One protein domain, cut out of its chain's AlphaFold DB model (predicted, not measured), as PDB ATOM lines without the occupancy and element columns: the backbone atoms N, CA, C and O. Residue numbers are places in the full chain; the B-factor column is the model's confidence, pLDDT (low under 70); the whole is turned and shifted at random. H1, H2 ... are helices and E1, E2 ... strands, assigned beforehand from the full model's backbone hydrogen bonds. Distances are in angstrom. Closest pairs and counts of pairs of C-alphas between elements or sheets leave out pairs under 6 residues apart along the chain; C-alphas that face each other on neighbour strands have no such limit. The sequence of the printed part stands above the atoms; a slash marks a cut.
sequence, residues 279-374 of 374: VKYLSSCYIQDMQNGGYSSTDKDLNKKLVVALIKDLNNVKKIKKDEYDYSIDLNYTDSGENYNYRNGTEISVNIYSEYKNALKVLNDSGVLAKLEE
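Overview. This is residues 279 to 374 of the 374 residues of an uncharacterized protein of Eubacterium ventriosum ATCC 27560 (UniProt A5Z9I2). One twisted sheet of four strands makes a wall, with the long helix H1 crossing one face, H2 packed side by side with H1, and short H3 over the E2 end of that same face. The 96 printed residues hold E1, E2, H1, E3, E4, H2, H3 in chain order; the sheet order is E2, E1, E3, E4, all antiparallel. It is a mixed, two-layer, compact domain, with a radius of gyration of the C-alphas of 13.1 A and spans of 36 by 33 by 22 A.

Arrangement. Start at inner strands E1, residues 282 to 289, and E3, residues 327 to 334, where N 286 and O 330 are 2.9 A apart. Edge strand E2, residues 293 to 297, forms a hairpin with E1; look at N 295 and O 287, 2.7 A. Edge strand E4, residues 345 to 352, forms a hairpin with E3; look at N 350 and O 329, 2.8 A. H1, residues 300 to 316, is on the sheet at a height of 8.9 A, over E1 and E3, and runs across the strands, at 63 degrees to E3 on the local plane; its closest C-alphas to E1 are Asn 303 and Cys 285, 6.3 A. E2, H1 and E3 form a split strand-helix-strand unit, two strands running the same way with E1 between them, its crossover right-handed. H2, residues 357 to 365, touches H1 at C-alphas 359 and 309, 5.0 A, a shallow tilt of 23 degrees, opposite ways, and only grazes the sheet. H3, residues 368 to 372, is on the same face as H1, only just over E2 with 3 C-alphas; C-alphas 372 and 294 are closest, 6.4 A. In H1, H2 and H3 every O i to N i+4 pair is within hydrogen-bond range.

Along the chain. Find C-alpha 282 at (154.762, 142.352, 133.698), where E1 begins its 20.9 A. E3 spans 22.9 A and E4 22.1 A. H1 runs 24.6 A from C-alpha 300 at (161.608, 138.433, 135.605). H3 ends at C-alpha 372, (163.704, 145.473, 153.314).

Size, cuts and confidence. The farthest C-alphas, Asp 323 and Ser 336, are 37.2 A apart. The printed part has no cut, and no link is long. Look for pLDDT under 70 at residues 290, 292, 317 to 325, 336 to 345 and 374.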
ATOM      1  N   VAL A 279     151.423 137.277 132.128       79.56
ATOM      2  CA  VAL A 279     152.669 137.653 132.825       79.56
ATOM      3  C   VAL A 279     153.754 138.212 131.888       79.56
ATOM      4  O   VAL A 279     154.671 138.885 132.333       79.56
ATOM      5  N   LYS A 280     153.645 138.002 130.568       82.38
ATOM      6  CA  LYS A 280     154.533 138.629 129.571       82.38
ATOM      7  C   LYS A 280     154.472 140.166 129.554       82.38
ATOM      8  O   LYS A 280     155.400 140.774 129.045       82.38
ATOM      9  N   TYR A 281     153.387 140.763 130.054       79.62
ATOM     10  CA  TYR A 281     153.231 142.217 130.150       79.62
ATOM     11  C   TYR A 281     153.781 142.778 131.472       79.62
ATOM     12  O   TYR A 281     153.793 143.988 131.644       79.62
ATOM     13  N   LEU A 282     154.203 141.924 132.414       84.38
ATOM     14  CA  LEU A 282     154.762 142.352 133.698       84.38
ATOM     15  C   LEU A 282     156.161 142.939 133.477       84.38
ATOM     16  O   LEU A 282     157.069 142.219 133.055       84.38
ATOM     17  N   SER A 283     156.329 144.229 133.768       83.19
ATOM     18  CA  SER A 283     157.595 144.947 133.606       83.19
ATOM     19  C   SER A 283     158.440 144.923 134.879       83.19
ATOM     20  O   SER A 283     159.645 144.692 134.819       83.19
ATOM     21  N   SER A 284     157.817 145.146 136.035       83.25
ATOM     22  CA  SER A 284     158.500 145.236 137.329       83.25
ATOM     23  C   SER A 284     157.536 144.974 138.483       83.25
ATOM     24  O   SER A 284     156.317 145.062 138.329       83.25
ATOM     25  N   CYS A 285     158.101 144.664 139.646       86.12
ATOM     26  CA  CYS A 285     157.371 144.621 140.906       86.12
ATOM     27  C   CYS A 285     158.055 145.571 141.884       86.12
ATOM     28  O   CYS A 285     159.276 145.514 142.035       86.12
ATOM     29  N   TYR A 286     157.287 146.424 142.545       84.44
ATOM     30  CA  TYR A 286     157.757 147.183 143.697       84.44
ATOM     31  C   TYR A 286     157.160 146.550 144.950       84.44
ATOM     32  O   TYR A 286     155.968 146.267 144.987       84.44
ATOM     33  N   ILE A 287     157.999 146.230 145.928       87.31
ATOM     34  CA  ILE A 287     157.590 145.642 147.200       87.31
ATOM     35  C   ILE A 287     157.907 146.663 148.275       87.31
ATOM     36  O   ILE A 287     159.063 147.040 148.426       87.31
ATOM     37  N   GLN A 288     156.899 147.103 149.008       83.94
ATOM     38  CA  GLN A 288     157.036 148.090 150.064       83.94
ATOM     39  C   GLN A 288     156.768 147.438 151.417       83.94
ATOM     40  O   GLN A 288     155.725 146.817 151.606       83.94
ATOM     41  N   ASP A 289     157.711 147.593 152.337       82.31
ATOM     42  CA  ASP A 289     157.528 147.388 153.768       82.31
ATOM     43  C   ASP A 289     156.983 148.692 154.365       82.31
ATOM     44  O   ASP A 289     157.500 149.782 154.097       82.31
ATOM     45  N   MET A 290     155.912 148.594 155.150       69.31
ATOM     46  CA  MET A 290     155.247 149.770 155.721       69.31
ATOM     47  C   MET A 290     156.110 150.507 156.760       69.31
ATOM     48  O   MET A 290     155.829 151.663 157.067       69.31
ATOM     49  N   GLN A 291     157.156 149.868 157.292       70.19
ATOM     50  CA  GLN A 291     158.040 150.415 158.323       70.19
ATOM     51  C   GLN A 291     159.438 150.760 157.793       70.19
ATOM     52  O   GLN A 291     160.005 151.767 158.214       70.19
ATOM     53  N   ASN A 292     159.980 149.963 156.864       68.81
ATOM     54  CA  ASN A 292     161.418 149.985 156.565       68.81
ATOM     55  C   ASN A 292     161.790 150.385 155.119       68.81
ATOM     56  O   ASN A 292     162.964 150.431 154.768       68.81
ATOM     57  N   GLY A 293     160.817 150.763 154.279       75.50
ATOM     58  CA  GLY A 293     161.066 151.277 152.926       75.50
ATOM     59  C   GLY A 293     160.647 150.303 151.826       75.50
ATOM     60  O   GLY A 293     159.758 149.482 152.021       75.50
ATOM     61  N   GLY A 294     161.216 150.410 150.621       82.75
ATOM     62  CA  GLY A 294     160.752 149.602 149.489       82.75
ATOM     63  C   GLY A 294     161.844 149.115 148.549       82.75
ATOM     64  O   GLY A 294     162.857 149.772 148.321       82.75
ATOM     65  N   TYR A 295     161.595 147.952 147.959       82.06
ATOM     66  CA  TYR A 295     162.471 147.218 147.065       82.06
ATOM     67  C   TYR A 295     161.849 147.116 145.670       82.06
ATOM     68  O   TYR A 295     160.772 146.551 145.485       82.06
ATOM     69  N   SER A 296     162.552 147.622 144.655       82.69
ATOM     70  CA  SER A 296     162.148 147.450 143.257       82.69
ATOM     71  C   SER A 296     162.850 146.244 142.636       82.69
ATOM     72  O   SER A 296     164.078 146.197 142.552       82.69
ATOM     73  N   SER A 297     162.067 145.272 142.175       79.25
ATOM     74  CA  SER A 297     162.542 144.081 141.478       79.25
ATOM     75  C   SER A 297     162.285 144.176 139.975       79.25
ATOM     76  O   SER A 297     161.138 144.248 139.515       79.25
ATOM     77  N   THR A 298     163.357 144.068 139.193       78.00
ATOM     78  CA  THR A 298     163.317 143.849 137.737       78.00
ATOM     79  C   THR A 298     163.624 142.394 137.350       78.00
ATOM     80  O   THR A 298     163.669 142.065 136.162       78.00
ATOM     81  N   ASP A 299     163.801 141.498 138.332       85.19
ATOM     82  CA  ASP A 299     164.030 140.070 138.097       85.19
ATOM     83  C   ASP A 299     162.745 139.402 137.581       85.19
ATOM     84  O   ASP A 299     161.767 139.199 138.308       85.19
ATOM     85  N   LYS A 300     162.757 139.032 136.294       81.94
ATOM     86  CA  LYS A 300     161.608 138.433 135.605       81.94
ATOM     87  C   LYS A 300     161.175 137.096 136.213       81.94
ATOM     88  O   LYS A 300     159.979 136.805 136.202       81.94
ATOM     89  N   ASP A 301     162.093 136.278 136.718       86.19
ATOM     90  CA  ASP A 301     161.757 134.960 137.264       86.19
ATOM     91  C   ASP A 301     161.185 135.071 138.675       86.19
ATOM     92  O   ASP A 301     160.204 134.388 138.995       86.19
ATOM     93  N   LEU A 302     161.734 135.971 139.495       87.44
ATOM     94  CA  LEU A 302     161.152 136.316 140.790       87.44
ATOM     95  C   LEU A 302     159.742 136.891 140.620       87.44
ATOM     96  O   LEU A 302     158.788 136.381 141.208       87.44
ATOM     97  N   ASN A 303     159.594 137.897 139.756       87.62
ATOM     98  CA  ASN A 303     158.330 138.591 139.531       87.62
ATOM     99  C   ASN A 303     157.244 137.629 139.005       87.62
ATOM    100  O   ASN A 303     156.106 137.659 139.475       87.62
ATOM    101  N   LYS A 304     157.598 136.690 138.110       87.56
ATOM    102  CA  LYS A 304     156.690 135.611 137.671       87.56
ATOM    103  C   LYS A 304     156.233 134.723 138.827       87.56
ATOM    104  O   LYS A 304     155.037 134.449 138.945       87.56
ATOM    105  N   LYS A 305     157.165 134.247 139.661       90.69
ATOM    106  CA  LYS A 305     156.847 133.388 140.817       90.69
ATOM    107  C   LYS A 305     155.943 134.113 141.809       90.69
ATOM    108  O   LYS A 305     155.002 133.508 142.318       90.69
ATOM    109  N   LEU A 306     156.195 135.403 142.022       88.94
ATOM    110  CA  LEU A 306     155.419 136.257 142.910       88.94
ATOM    111  C   LEU A 306     153.974 136.405 142.422       88.94
ATOM    112  O   LEU A 306     153.052 136.122 143.178       88.94
ATOM    113  N   VAL A 307     153.757 136.723 141.141       87.62
ATOM    114  CA  VAL A 307     152.403 136.814 140.563       87.62
ATOM    115  C   VAL A 307     151.643 135.490 140.682       87.62
ATOM    116  O   VAL A 307     150.482 135.478 141.088       87.62
ATOM    117  N   VAL A 308     152.287 134.356 140.387       88.44
ATOM    118  CA  VAL A 308     151.657 133.030 140.529       88.44
ATOM    119  C   VAL A 308     151.278 132.740 141.986       88.44
ATOM    120  O   VAL A 308     150.193 132.213 142.246       88.44
ATOM    121  N   ALA A 309     152.147 133.091 142.934       89.00
ATOM    122  CA  ALA A 309     151.890 132.925 144.358       89.00
ATOM    123  C   ALA A 309     150.726 133.807 144.840       89.00
ATOM    124  O   ALA A 309     149.822 133.297 145.500       89.00
ATOM    125  N   LEU A 310     150.687 135.074 144.415       86.81
ATOM    126  CA  LEU A 310     149.598 136.008 144.709       86.81
ATOM    127  C   LEU A 310     148.257 135.504 144.176       86.81
ATOM    128  O   LEU A 310     147.284 135.453 144.921       86.81
ATOM    129  N   ILE A 311     148.200 135.045 142.921       84.62
ATOM    130  CA  ILE A 311     146.978 134.461 142.341       84.62
ATOM    131  C   ILE A 311     146.488 133.273 143.183       84.62
ATOM    132  O   ILE A 311     145.286 133.096 143.390       84.62
ATOM    133  N   LYS A 312     147.407 132.440 143.677       86.75
ATOM    134  CA  LYS A 312     147.069 131.280 144.503       86.75
ATOM    135  C   LYS A 312     146.544 131.685 145.881       86.75
ATOM    136  O   LYS A 312     145.589 131.068 146.350       86.75
ATOM    137  N   ASP A 313     147.138 132.688 146.519       84.94
ATOM    138  CA  ASP A 313     146.658 133.210 147.802       84.94
ATOM    139  C   ASP A 313     145.276 133.860 147.648       84.94
ATOM    140  O   ASP A 313     144.342 133.493 148.362       84.94
ATOM    141  N   LEU A 314     145.091 134.703 146.629       77.75
ATOM    142  CA  LEU A 314     143.818 135.374 146.336       77.75
ATOM    143  C   LEU A 314     142.660 134.401 146.088       77.75
ATOM    144  O   LEU A 314     141.538 134.654 146.516       77.75
ATOM    145  N   ASN A 315     142.922 133.265 145.441       77.19
ATOM    146  CA  ASN A 315     141.903 132.239 145.213       77.19
ATOM    147  C   ASN A 315     141.563 131.418 146.473       77.19
ATOM    148  O   ASN A 315     140.501 130.796 146.526       77.19
ATOM    149  N   ASN A 316     142.448 131.384 147.475       73.62
ATOM    150  CA  ASN A 316     142.285 130.559 148.676       73.62
ATOM    151  C   ASN A 316     141.723 131.332 149.880       73.62
ATOM    152  O   ASN A 316     141.070 130.729 150.738       73.62
ATOM    153  N   VAL A 317     141.943 132.646 149.969       61.09
ATOM    154  CA  VAL A 317     141.510 133.451 151.119       61.09
ATOM    155  C   VAL A 317     140.033 133.847 150.975       61.09
ATOM    156  O   VAL A 317     139.672 134.751 150.234       61.09
ATOM    157  N   LYS A 318     139.144 133.158 151.708       52.28
ATOM    158  CA  LYS A 318     137.681 133.398 151.675       52.28
ATOM    159  C   LYS A 318     137.216 134.615 152.492       52.28
ATOM    160  O   LYS A 318     136.108 135.097 152.267       52.28
ATOM    161  N   LYS A 319     138.026 135.087 153.446       52.56
ATOM    162  CA  LYS A 319     137.836 136.323 154.224       52.56
ATOM    163  C   LYS A 319     139.213 136.839 154.637       52.56
ATOM    164  O   LYS A 319     139.904 136.152 155.380       52.56
ATOM    165  N   ILE A 320     139.582 138.017 154.148       56.50
ATOM    166  CA  ILE A 320     140.764 138.756 154.599       56.50
ATOM    167  C   ILE A 320     140.364 139.474 155.890       56.50
ATOM    168  O   ILE A 320     139.373 140.212 155.886       56.50
ATOM    169  N   LYS A 321     141.083 139.246 156.992       53.03
ATOM    170  CA  LYS A 321     140.989 140.124 158.159       53.03
ATOM    171  C   LYS A 321     141.744 141.403 157.813       53.03
ATOM    172  O   LYS A 321     142.956 141.371 157.643       53.03
ATOM    173  N   LYS A 322     141.020 142.506 157.605       56.94
ATOM    174  CA  LYS A 322     141.588 143.811 157.221       56.94
ATOM    175  C   LYS A 322     142.188 144.520 158.446       56.94
ATOM    176  O   LYS A 322     141.919 145.697 158.651       56.94
ATOM    177  N   ASP A 323     142.920 143.787 159.275       54.25
ATOM    178  CA  ASP A 323     143.274 144.272 160.607       54.25
ATOM    179  C   ASP A 323     144.671 144.925 160.594       54.25
ATOM    180  O   ASP A 323     144.846 145.904 161.301       54.25
ATOM    181  N   GLU A 324     145.598 144.476 159.726       62.19
ATOM    182  CA  GLU A 324     146.890 145.117 159.388       62.19
ATOM    183  C   GLU A 324     147.573 144.338 158.233       62.19
ATOM    184  O   GLU A 324     147.323 143.139 158.069       62.19
ATOM    185  N   TYR A 325     148.384 144.995 157.391       67.50
ATOM    186  CA  TYR A 325     149.206 144.345 156.356       67.50
ATOM    187  C   TYR A 325     150.664 144.781 156.496       67.50
ATOM    188  O   TYR A 325     150.938 145.964 156.681       67.50
ATOM    189  N   ASP A 326     151.586 143.829 156.381       72.06
ATOM    190  CA  ASP A 326     153.013 144.083 156.616       72.06
ATOM    191  C   ASP A 326     153.703 144.631 155.356       72.06
ATOM    192  O   ASP A 326     154.626 145.442 155.436       72.06
ATOM    193  N   TYR A 327     153.211 144.231 154.176       80.75
ATOM    194  CA  TYR A 327     153.798 144.607 152.891       80.75
ATOM    195  C   TYR A 327     152.739 145.008 151.858       80.75
ATOM    196  O   TYR A 327     151.644 144.442 151.820       80.75
ATOM    197  N   SER A 328     153.088 145.925 150.960       81.88
ATOM    198  CA  SER A 328     152.362 146.185 149.711       81.88
ATOM    199  C   SER A 328     153.202 145.733 148.520       81.88
ATOM    200  O   SER A 328     154.423 145.877 148.525       81.88
ATOM    201  N   ILE A 329     152.567 145.169 147.496       83.38
ATOM    202  CA  ILE A 329     153.228 144.818 146.237       83.38
ATOM    203  C   ILE A 329     152.528 145.522 145.087       83.38
ATOM    204  O   ILE A 329     151.386 145.193 144.768       83.38
ATOM    205  N   ASP A 330     153.253 146.394 144.401       81.31
ATOM    206  CA  ASP A 330     152.797 147.060 143.191       81.31
ATOM    207  C   ASP A 330     153.329 146.335 141.955       81.31
ATOM    208  O   ASP A 330     154.527 146.318 141.643       81.31
ATOM    209  N   LEU A 331     152.411 145.678 141.249       82.94
ATOM    210  CA  LEU A 331     152.686 144.951 140.018       82.94
ATOM    211  C   LEU A 331     152.512 145.890 138.833       82.94
ATOM    212  O   LEU A 331     151.394 146.279 138.494       82.94
ATOM    213  N   ASN A 332     153.617 146.204 138.171       80.62
ATOM    214  CA  ASN A 332     153.634 147.136 137.062       80.62
ATOM    215  C   ASN A 332     153.584 146.375 135.736       80.62
ATOM    216  O   ASN A 332     154.455 145.553 135.438       80.62
ATOM    217  N   TYR A 333     152.548 146.641 134.939       79.12
ATOM    218  CA  TYR A 333     152.340 146.030 133.630       79.12
ATOM    219  C   TYR A 333     152.414 147.071 132.524       79.12
ATOM    220  O   TYR A 333     151.778 148.118 132.627       79.12
ATOM    221  N   THR A 334     153.102 146.760 131.423       77.06
ATOM    222  CA  THR A 334     153.145 147.613 130.226       77.06
ATOM    223  C   THR A 334     152.892 146.840 128.942       77.06
ATOM    224  O   THR A 334     153.137 145.637 128.852       77.06
ATOM    225  N   ASP A 335     152.375 147.545 127.935       70.06
ATOM    226  CA  ASP A 335     152.060 147.012 126.602       70.06
ATOM    227  C   ASP A 335     153.249 146.321 125.902       70.06
ATOM    228  O   ASP A 335     153.062 145.363 125.149       70.06
ATOM    229  N   SER A 336     154.465 146.782 126.188       66.56
ATOM    230  CA  SER A 336     155.731 146.337 125.601       66.56
ATOM    231  C   SER A 336     156.557 145.439 126.526       66.56
ATOM    232  O   SER A 336     157.542 144.863 126.071       66.56
ATOM    233  N   GLY A 337     156.180 145.294 127.802       60.47
ATOM    234  CA  GLY A 337     156.835 144.422 128.788       60.47
ATOM    235  C   GLY A 337     158.276 144.798 129.173       60.47
ATOM    236  O   GLY A 337     158.835 144.181 130.075       60.47
ATOM    237  N   GLU A 338     158.891 145.787 128.513       57.59
ATOM    238  CA  GLU A 338     160.309 146.134 128.703       57.59
ATOM    239  C   GLU A 338     160.550 147.553 129.226       57.59
ATOM    240  O   GLU A 338     161.638 147.825 129.718       57.59
ATOM    241  N   ASN A 339     159.550 148.441 129.202       56.94
ATOM    242  CA  ASN A 339     159.662 149.781 129.783       56.94
ATOM    243  C   ASN A 339     158.395 150.152 130.546       56.94
ATOM    244  O   ASN A 339     157.298 150.044 129.999       56.94
ATOM    245  N   TYR A 340     158.561 150.621 131.786       55.06
ATOM    246  CA  TYR A 340     157.482 151.238 132.546       55.06
ATOM    247  C   TYR A 340     157.189 152.624 131.970       55.06
ATOM    248  O   TYR A 340     158.009 153.537 132.065       55.06
ATOM    249  N   ASN A 341     156.032 152.777 131.336       57.41
ATOM    250  CA  ASN A 341     155.531 154.064 130.886       57.41
ATOM    251  C   ASN A 341     154.178 154.293 131.552       57.41
ATOM    252  O   ASN A 341     153.217 153.596 131.235       57.41
ATOM    253  N   TYR A 342     154.114 155.287 132.440       56.25
ATOM    254  CA  TYR A 342     152.922 155.627 133.228       56.25
ATOM    255  C   TYR A 342     151.672 155.851 132.358       56.25
ATOM    256  O   TYR A 342     150.551 155.667 132.812       56.25
ATOM    257  N   ARG A 343     151.856 156.217 131.081       55.41
ATOM    258  CA  ARG A 343     150.757 156.479 130.137       55.41
ATOM    259  C   ARG A 343     150.216 155.231 129.430       55.41
ATOM    260  O   ARG A 343     149.078 155.248 128.973       55.41
ATOM    261  N   ASN A 344     151.014 154.164 129.343       63.06
ATOM    262  CA  ASN A 344     150.712 152.943 128.576       63.06
ATOM    263  C   ASN A 344     150.714 151.675 129.447       63.06
ATOM    264  O   ASN A 344     150.803 150.550 128.939       63.06
ATOM    265  N   GLY A 345     150.705 151.853 130.763       67.69
ATOM    266  CA  GLY A 345     150.775 150.778 131.734       67.69
ATOM    267  C   GLY A 345     149.555 150.731 132.635       67.69
ATOM    268  O   GLY A 345     148.720 151.633 132.651       67.69
ATOM    269  N   THR A 346     149.459 149.654 133.400       71.25
ATOM    270  CA  THR A 346     148.587 149.595 134.569       71.25
ATOM    271  C   THR A 346     149.387 149.064 135.741       71.25
ATOM    272  O   THR A 346     150.191 148.143 135.593       71.25
ATOM    273  N   GLU A 347     149.147 149.644 136.904       74.62
ATOM    274  CA  GLU A 347     149.659 149.155 138.173       74.62
ATOM    275  C   GLU A 347     148.544 148.391 138.889       74.62
ATOM    276  O   GLU A 347     147.365 148.740 138.779       74.62
ATOM    277  N   ILE A 348     148.906 147.298 139.554       74.56
ATOM    278  CA  ILE A 348     148.012 146.551 140.433       74.56
ATOM    279  C   ILE A 348     148.698 146.447 141.788       74.56
ATOM    280  O   ILE A 348     149.623 145.649 141.944       74.56
ATOM    281  N   SER A 349     148.210 147.221 142.753       72.88
ATOM    282  CA  SER A 349     148.649 147.156 144.146       72.88
ATOM    283  C   SER A 349     147.938 146.030 144.886       72.88
ATOM    284  O   SER A 349     146.708 145.901 144.844       72.88
ATOM    285  N   VAL A 350     148.715 145.199 145.571       76.00
ATOM    286  CA  VAL A 350     148.229 144.079 146.372       76.00
ATOM    287  C   VAL A 350     148.801 144.178 147.777       76.00
ATOM    288  O   VAL A 350     149.991 143.958 147.985       76.00
ATOM    289  N   ASN A 351     147.928 144.432 148.748       79.06
ATOM    290  CA  ASN A 351     148.291 144.370 150.160       79.06
ATOM    291  C   ASN A 351     148.491 142.904 150.564       79.06
ATOM    292  O   ASN A 351     147.643 142.046 150.281       79.06
ATOM    293  N   ILE A 352     149.615 142.622 151.214       80.56
ATOM    294  CA  ILE A 352     150.035 141.290 151.632       80.56
ATOM    295  C   ILE A 352     149.759 141.134 153.115       80.56
ATOM    296  O   ILE A 352     150.431 141.708 153.968       80.56
ATOM    297  N   TYR A 353     148.750 140.324 153.399       80.69
ATOM    298  CA  TYR A 353     148.368 139.966 154.755       80.69
ATOM    299  C   TYR A 353     149.127 138.719 155.209       80.69
ATOM    300  O   TYR A 353     149.574 137.915 154.384       80.69
ATOM    301  N   SER A 354     149.193 138.501 156.521       79.56
ATOM    302  CA  SER A 354     149.812 137.313 157.132       79.56
ATOM    303  C   SER A 354     149.302 135.975 156.555       79.56
ATOM    304  O   SER A 354     149.999 134.956 156.538       79.56
ATOM    305  N   GLU A 355     148.076 135.962 156.029       82.06
ATOM    306  CA  GLU A 355     147.429 134.817 155.403       82.06
ATOM    307  C   GLU A 355     147.973 134.480 154.004       82.06
ATOM    308  O   GLU A 355     147.723 133.375 153.512       82.06
ATOM    309  N   TYR A 356     148.727 135.380 153.363       85.19
ATOM    310  CA  TYR A 356     149.260 135.221 152.002       85.19
ATOM    311  C   TYR A 356     150.552 134.393 152.028       85.19
ATOM    312  O   TYR A 356     151.647 134.829 151.663       85.19
ATOM    313  N   LYS A 357     150.419 133.152 152.511       88.31
ATOM    314  CA  LYS A 357     151.542 132.252 152.801       88.31
ATOM    315  C   LYS A 357     152.372 131.911 151.567       88.31
ATOM    316  O   LYS A 357     153.562 131.641 151.710       88.31
ATOM    317  N   ASN A 358     151.773 131.862 150.374       90.88
ATOM    318  CA  ASN A 358     152.534 131.550 149.166       90.88
ATOM    319  C   ASN A 358     153.392 132.756 148.749       90.88
ATOM    320  O   ASN A 358     154.564 132.565 148.427       90.88
ATOM    321  N   ALA A 359     152.842 133.973 148.775       88.94
ATOM    322  CA  ALA A 359     153.561 135.197 148.428       88.94
ATOM    323  C   ALA A 359     154.687 135.499 149.427       88.94
ATOM    324  O   ALA A 359     155.830 135.685 149.009       88.94
ATOM    325  N   LEU A 360     154.401 135.428 150.733       88.69
ATOM    326  CA  LEU A 360     155.400 135.616 151.794       88.69
ATOM    327  C   LEU A 360     156.560 134.622 151.671       88.69
ATOM    328  O   LEU A 360     157.723 134.997 151.808       88.69
ATOM    329  N   LYS A 361     156.266 133.363 151.320       91.38
ATOM    330  CA  LYS A 361     157.306 132.362 151.065       91.38
ATOM    331  C   LYS A 361     158.220 132.760 149.903       91.38
ATOM    332  O   LYS A 361     159.430 132.625 150.023       91.38
ATOM    333  N   VAL A 362     157.669 133.260 148.793       91.75
ATOM    334  CA  VAL A 362     158.480 133.701 147.641       91.75
ATOM    335  C   VAL A 362     159.371 134.892 148.007       91.75
ATOM    336  O   VAL A 362     160.533 134.919 147.602       91.75
ATOM    337  N   LEU A 363     158.858 135.853 148.779       88.81
ATOM    338  CA  LEU A 363     159.637 137.010 149.235       88.81
ATOM    339  C   LEU A 363     160.775 136.600 150.182       88.81
ATOM    340  O   LEU A 363     161.891 137.106 150.060       88.81
ATOM    341  N   ASN A 364     160.519 135.643 151.076       89.06
ATOM    342  CA  ASN A 364     161.529 135.116 151.990       89.06
ATOM    343  C   ASN A 364     162.606 134.302 151.250       89.06
ATOM    344  O   ASN A 364     163.796 134.568 151.391       89.06
ATOM    345  N   ASP A 365     162.196 133.356 150.398       90.38
ATOM    346  CA  ASP A 365     163.108 132.464 149.661       90.38
ATOM    347  C   ASP A 365     164.009 133.229 148.668       90.38
ATOM    348  O   ASP A 365     165.075 132.746 148.290       90.38
ATOM    349  N   SER A 366     163.585 134.417 148.224       87.12
ATOM    350  CA  SER A 366     164.362 135.291 147.334       87.12
ATOM    351  C   SER A 366     165.279 136.275 148.068       87.12
ATOM    352  O   SER A 366     166.044 136.991 147.418       87.12
ATOM    353  N   GLY A 367     165.215 136.320 149.401       85.19
ATOM    354  CA  GLY A 367     165.967 137.268 150.221       85.19
ATOM    355  C   GLY A 367     165.494 138.719 150.085       85.19
ATOM    356  O   GLY A 367     166.223 139.623 150.478       85.19
ATOM    357  N   VAL A 368     164.307 138.966 149.515       85.31
ATOM    358  CA  VAL A 368     163.752 140.325 149.393       85.31
ATOM    359  C   VAL A 368     163.370 140.883 150.757       85.31
ATOM    360  O   VAL A 368     163.650 142.046 151.008       85.31
ATOM    361  N   LEU A 369     162.804 140.059 151.648       83.81
ATOM    362  CA  LEU A 369     162.453 140.505 153.003       83.81
ATOM    363  C   LEU A 369     163.686 140.975 153.782       83.81
ATOM    364  O   LEU A 369     163.663 142.051 154.357       83.81
ATOM    365  N   ALA A 370     164.799 140.243 153.693       81.50
ATOM    366  CA  ALA A 370     166.052 140.644 154.336       81.50
ATOM    367  C   ALA A 370     166.585 141.993 153.817       81.50
ATOM    368  O   ALA A 370     167.152 142.758 154.580       81.50
ATOM    369  N   LYS A 371     166.375 142.306 152.530       81.69
ATOM    370  CA  LYS A 371     166.760 143.601 151.934       81.69
ATOM    371  C   LYS A 371     165.835 144.756 152.311       81.69
ATOM    372  O   LYS A 371     166.181 145.894 152.033       81.69
ATOM    373  N   LEU A 372     164.637 144.462 152.815       79.94
ATOM    374  CA  LEU A 372     163.704 145.473 153.314       79.94
ATOM    375  C   LEU A 372     163.993 145.818 154.778       79.94
ATOM    376  O   LEU A 372     163.579 146.876 155.218       79.94
ATOM    377  N   GLU A 373     164.686 144.947 155.516       71.00
ATOM    378  CA  GLU A 373     165.080 145.154 156.918       71.00
ATOM    379  C   GLU A 373     166.447 145.863 157.079       71.00
ATOM    380  O   GLU A 373     166.811 146.225 158.200       71.00
ATOM    381  N   GLU A 374     167.199 146.043 155.983       63.09
ATOM    382  CA  GLU A 374     168.469 146.798 155.897       63.09
ATOM    383  C   GLU A 374     168.234 148.271 155.540       63.09
ATOM    384  O   GLU A 374     168.896 149.133 156.171       63.09
TER     385      GLU A 374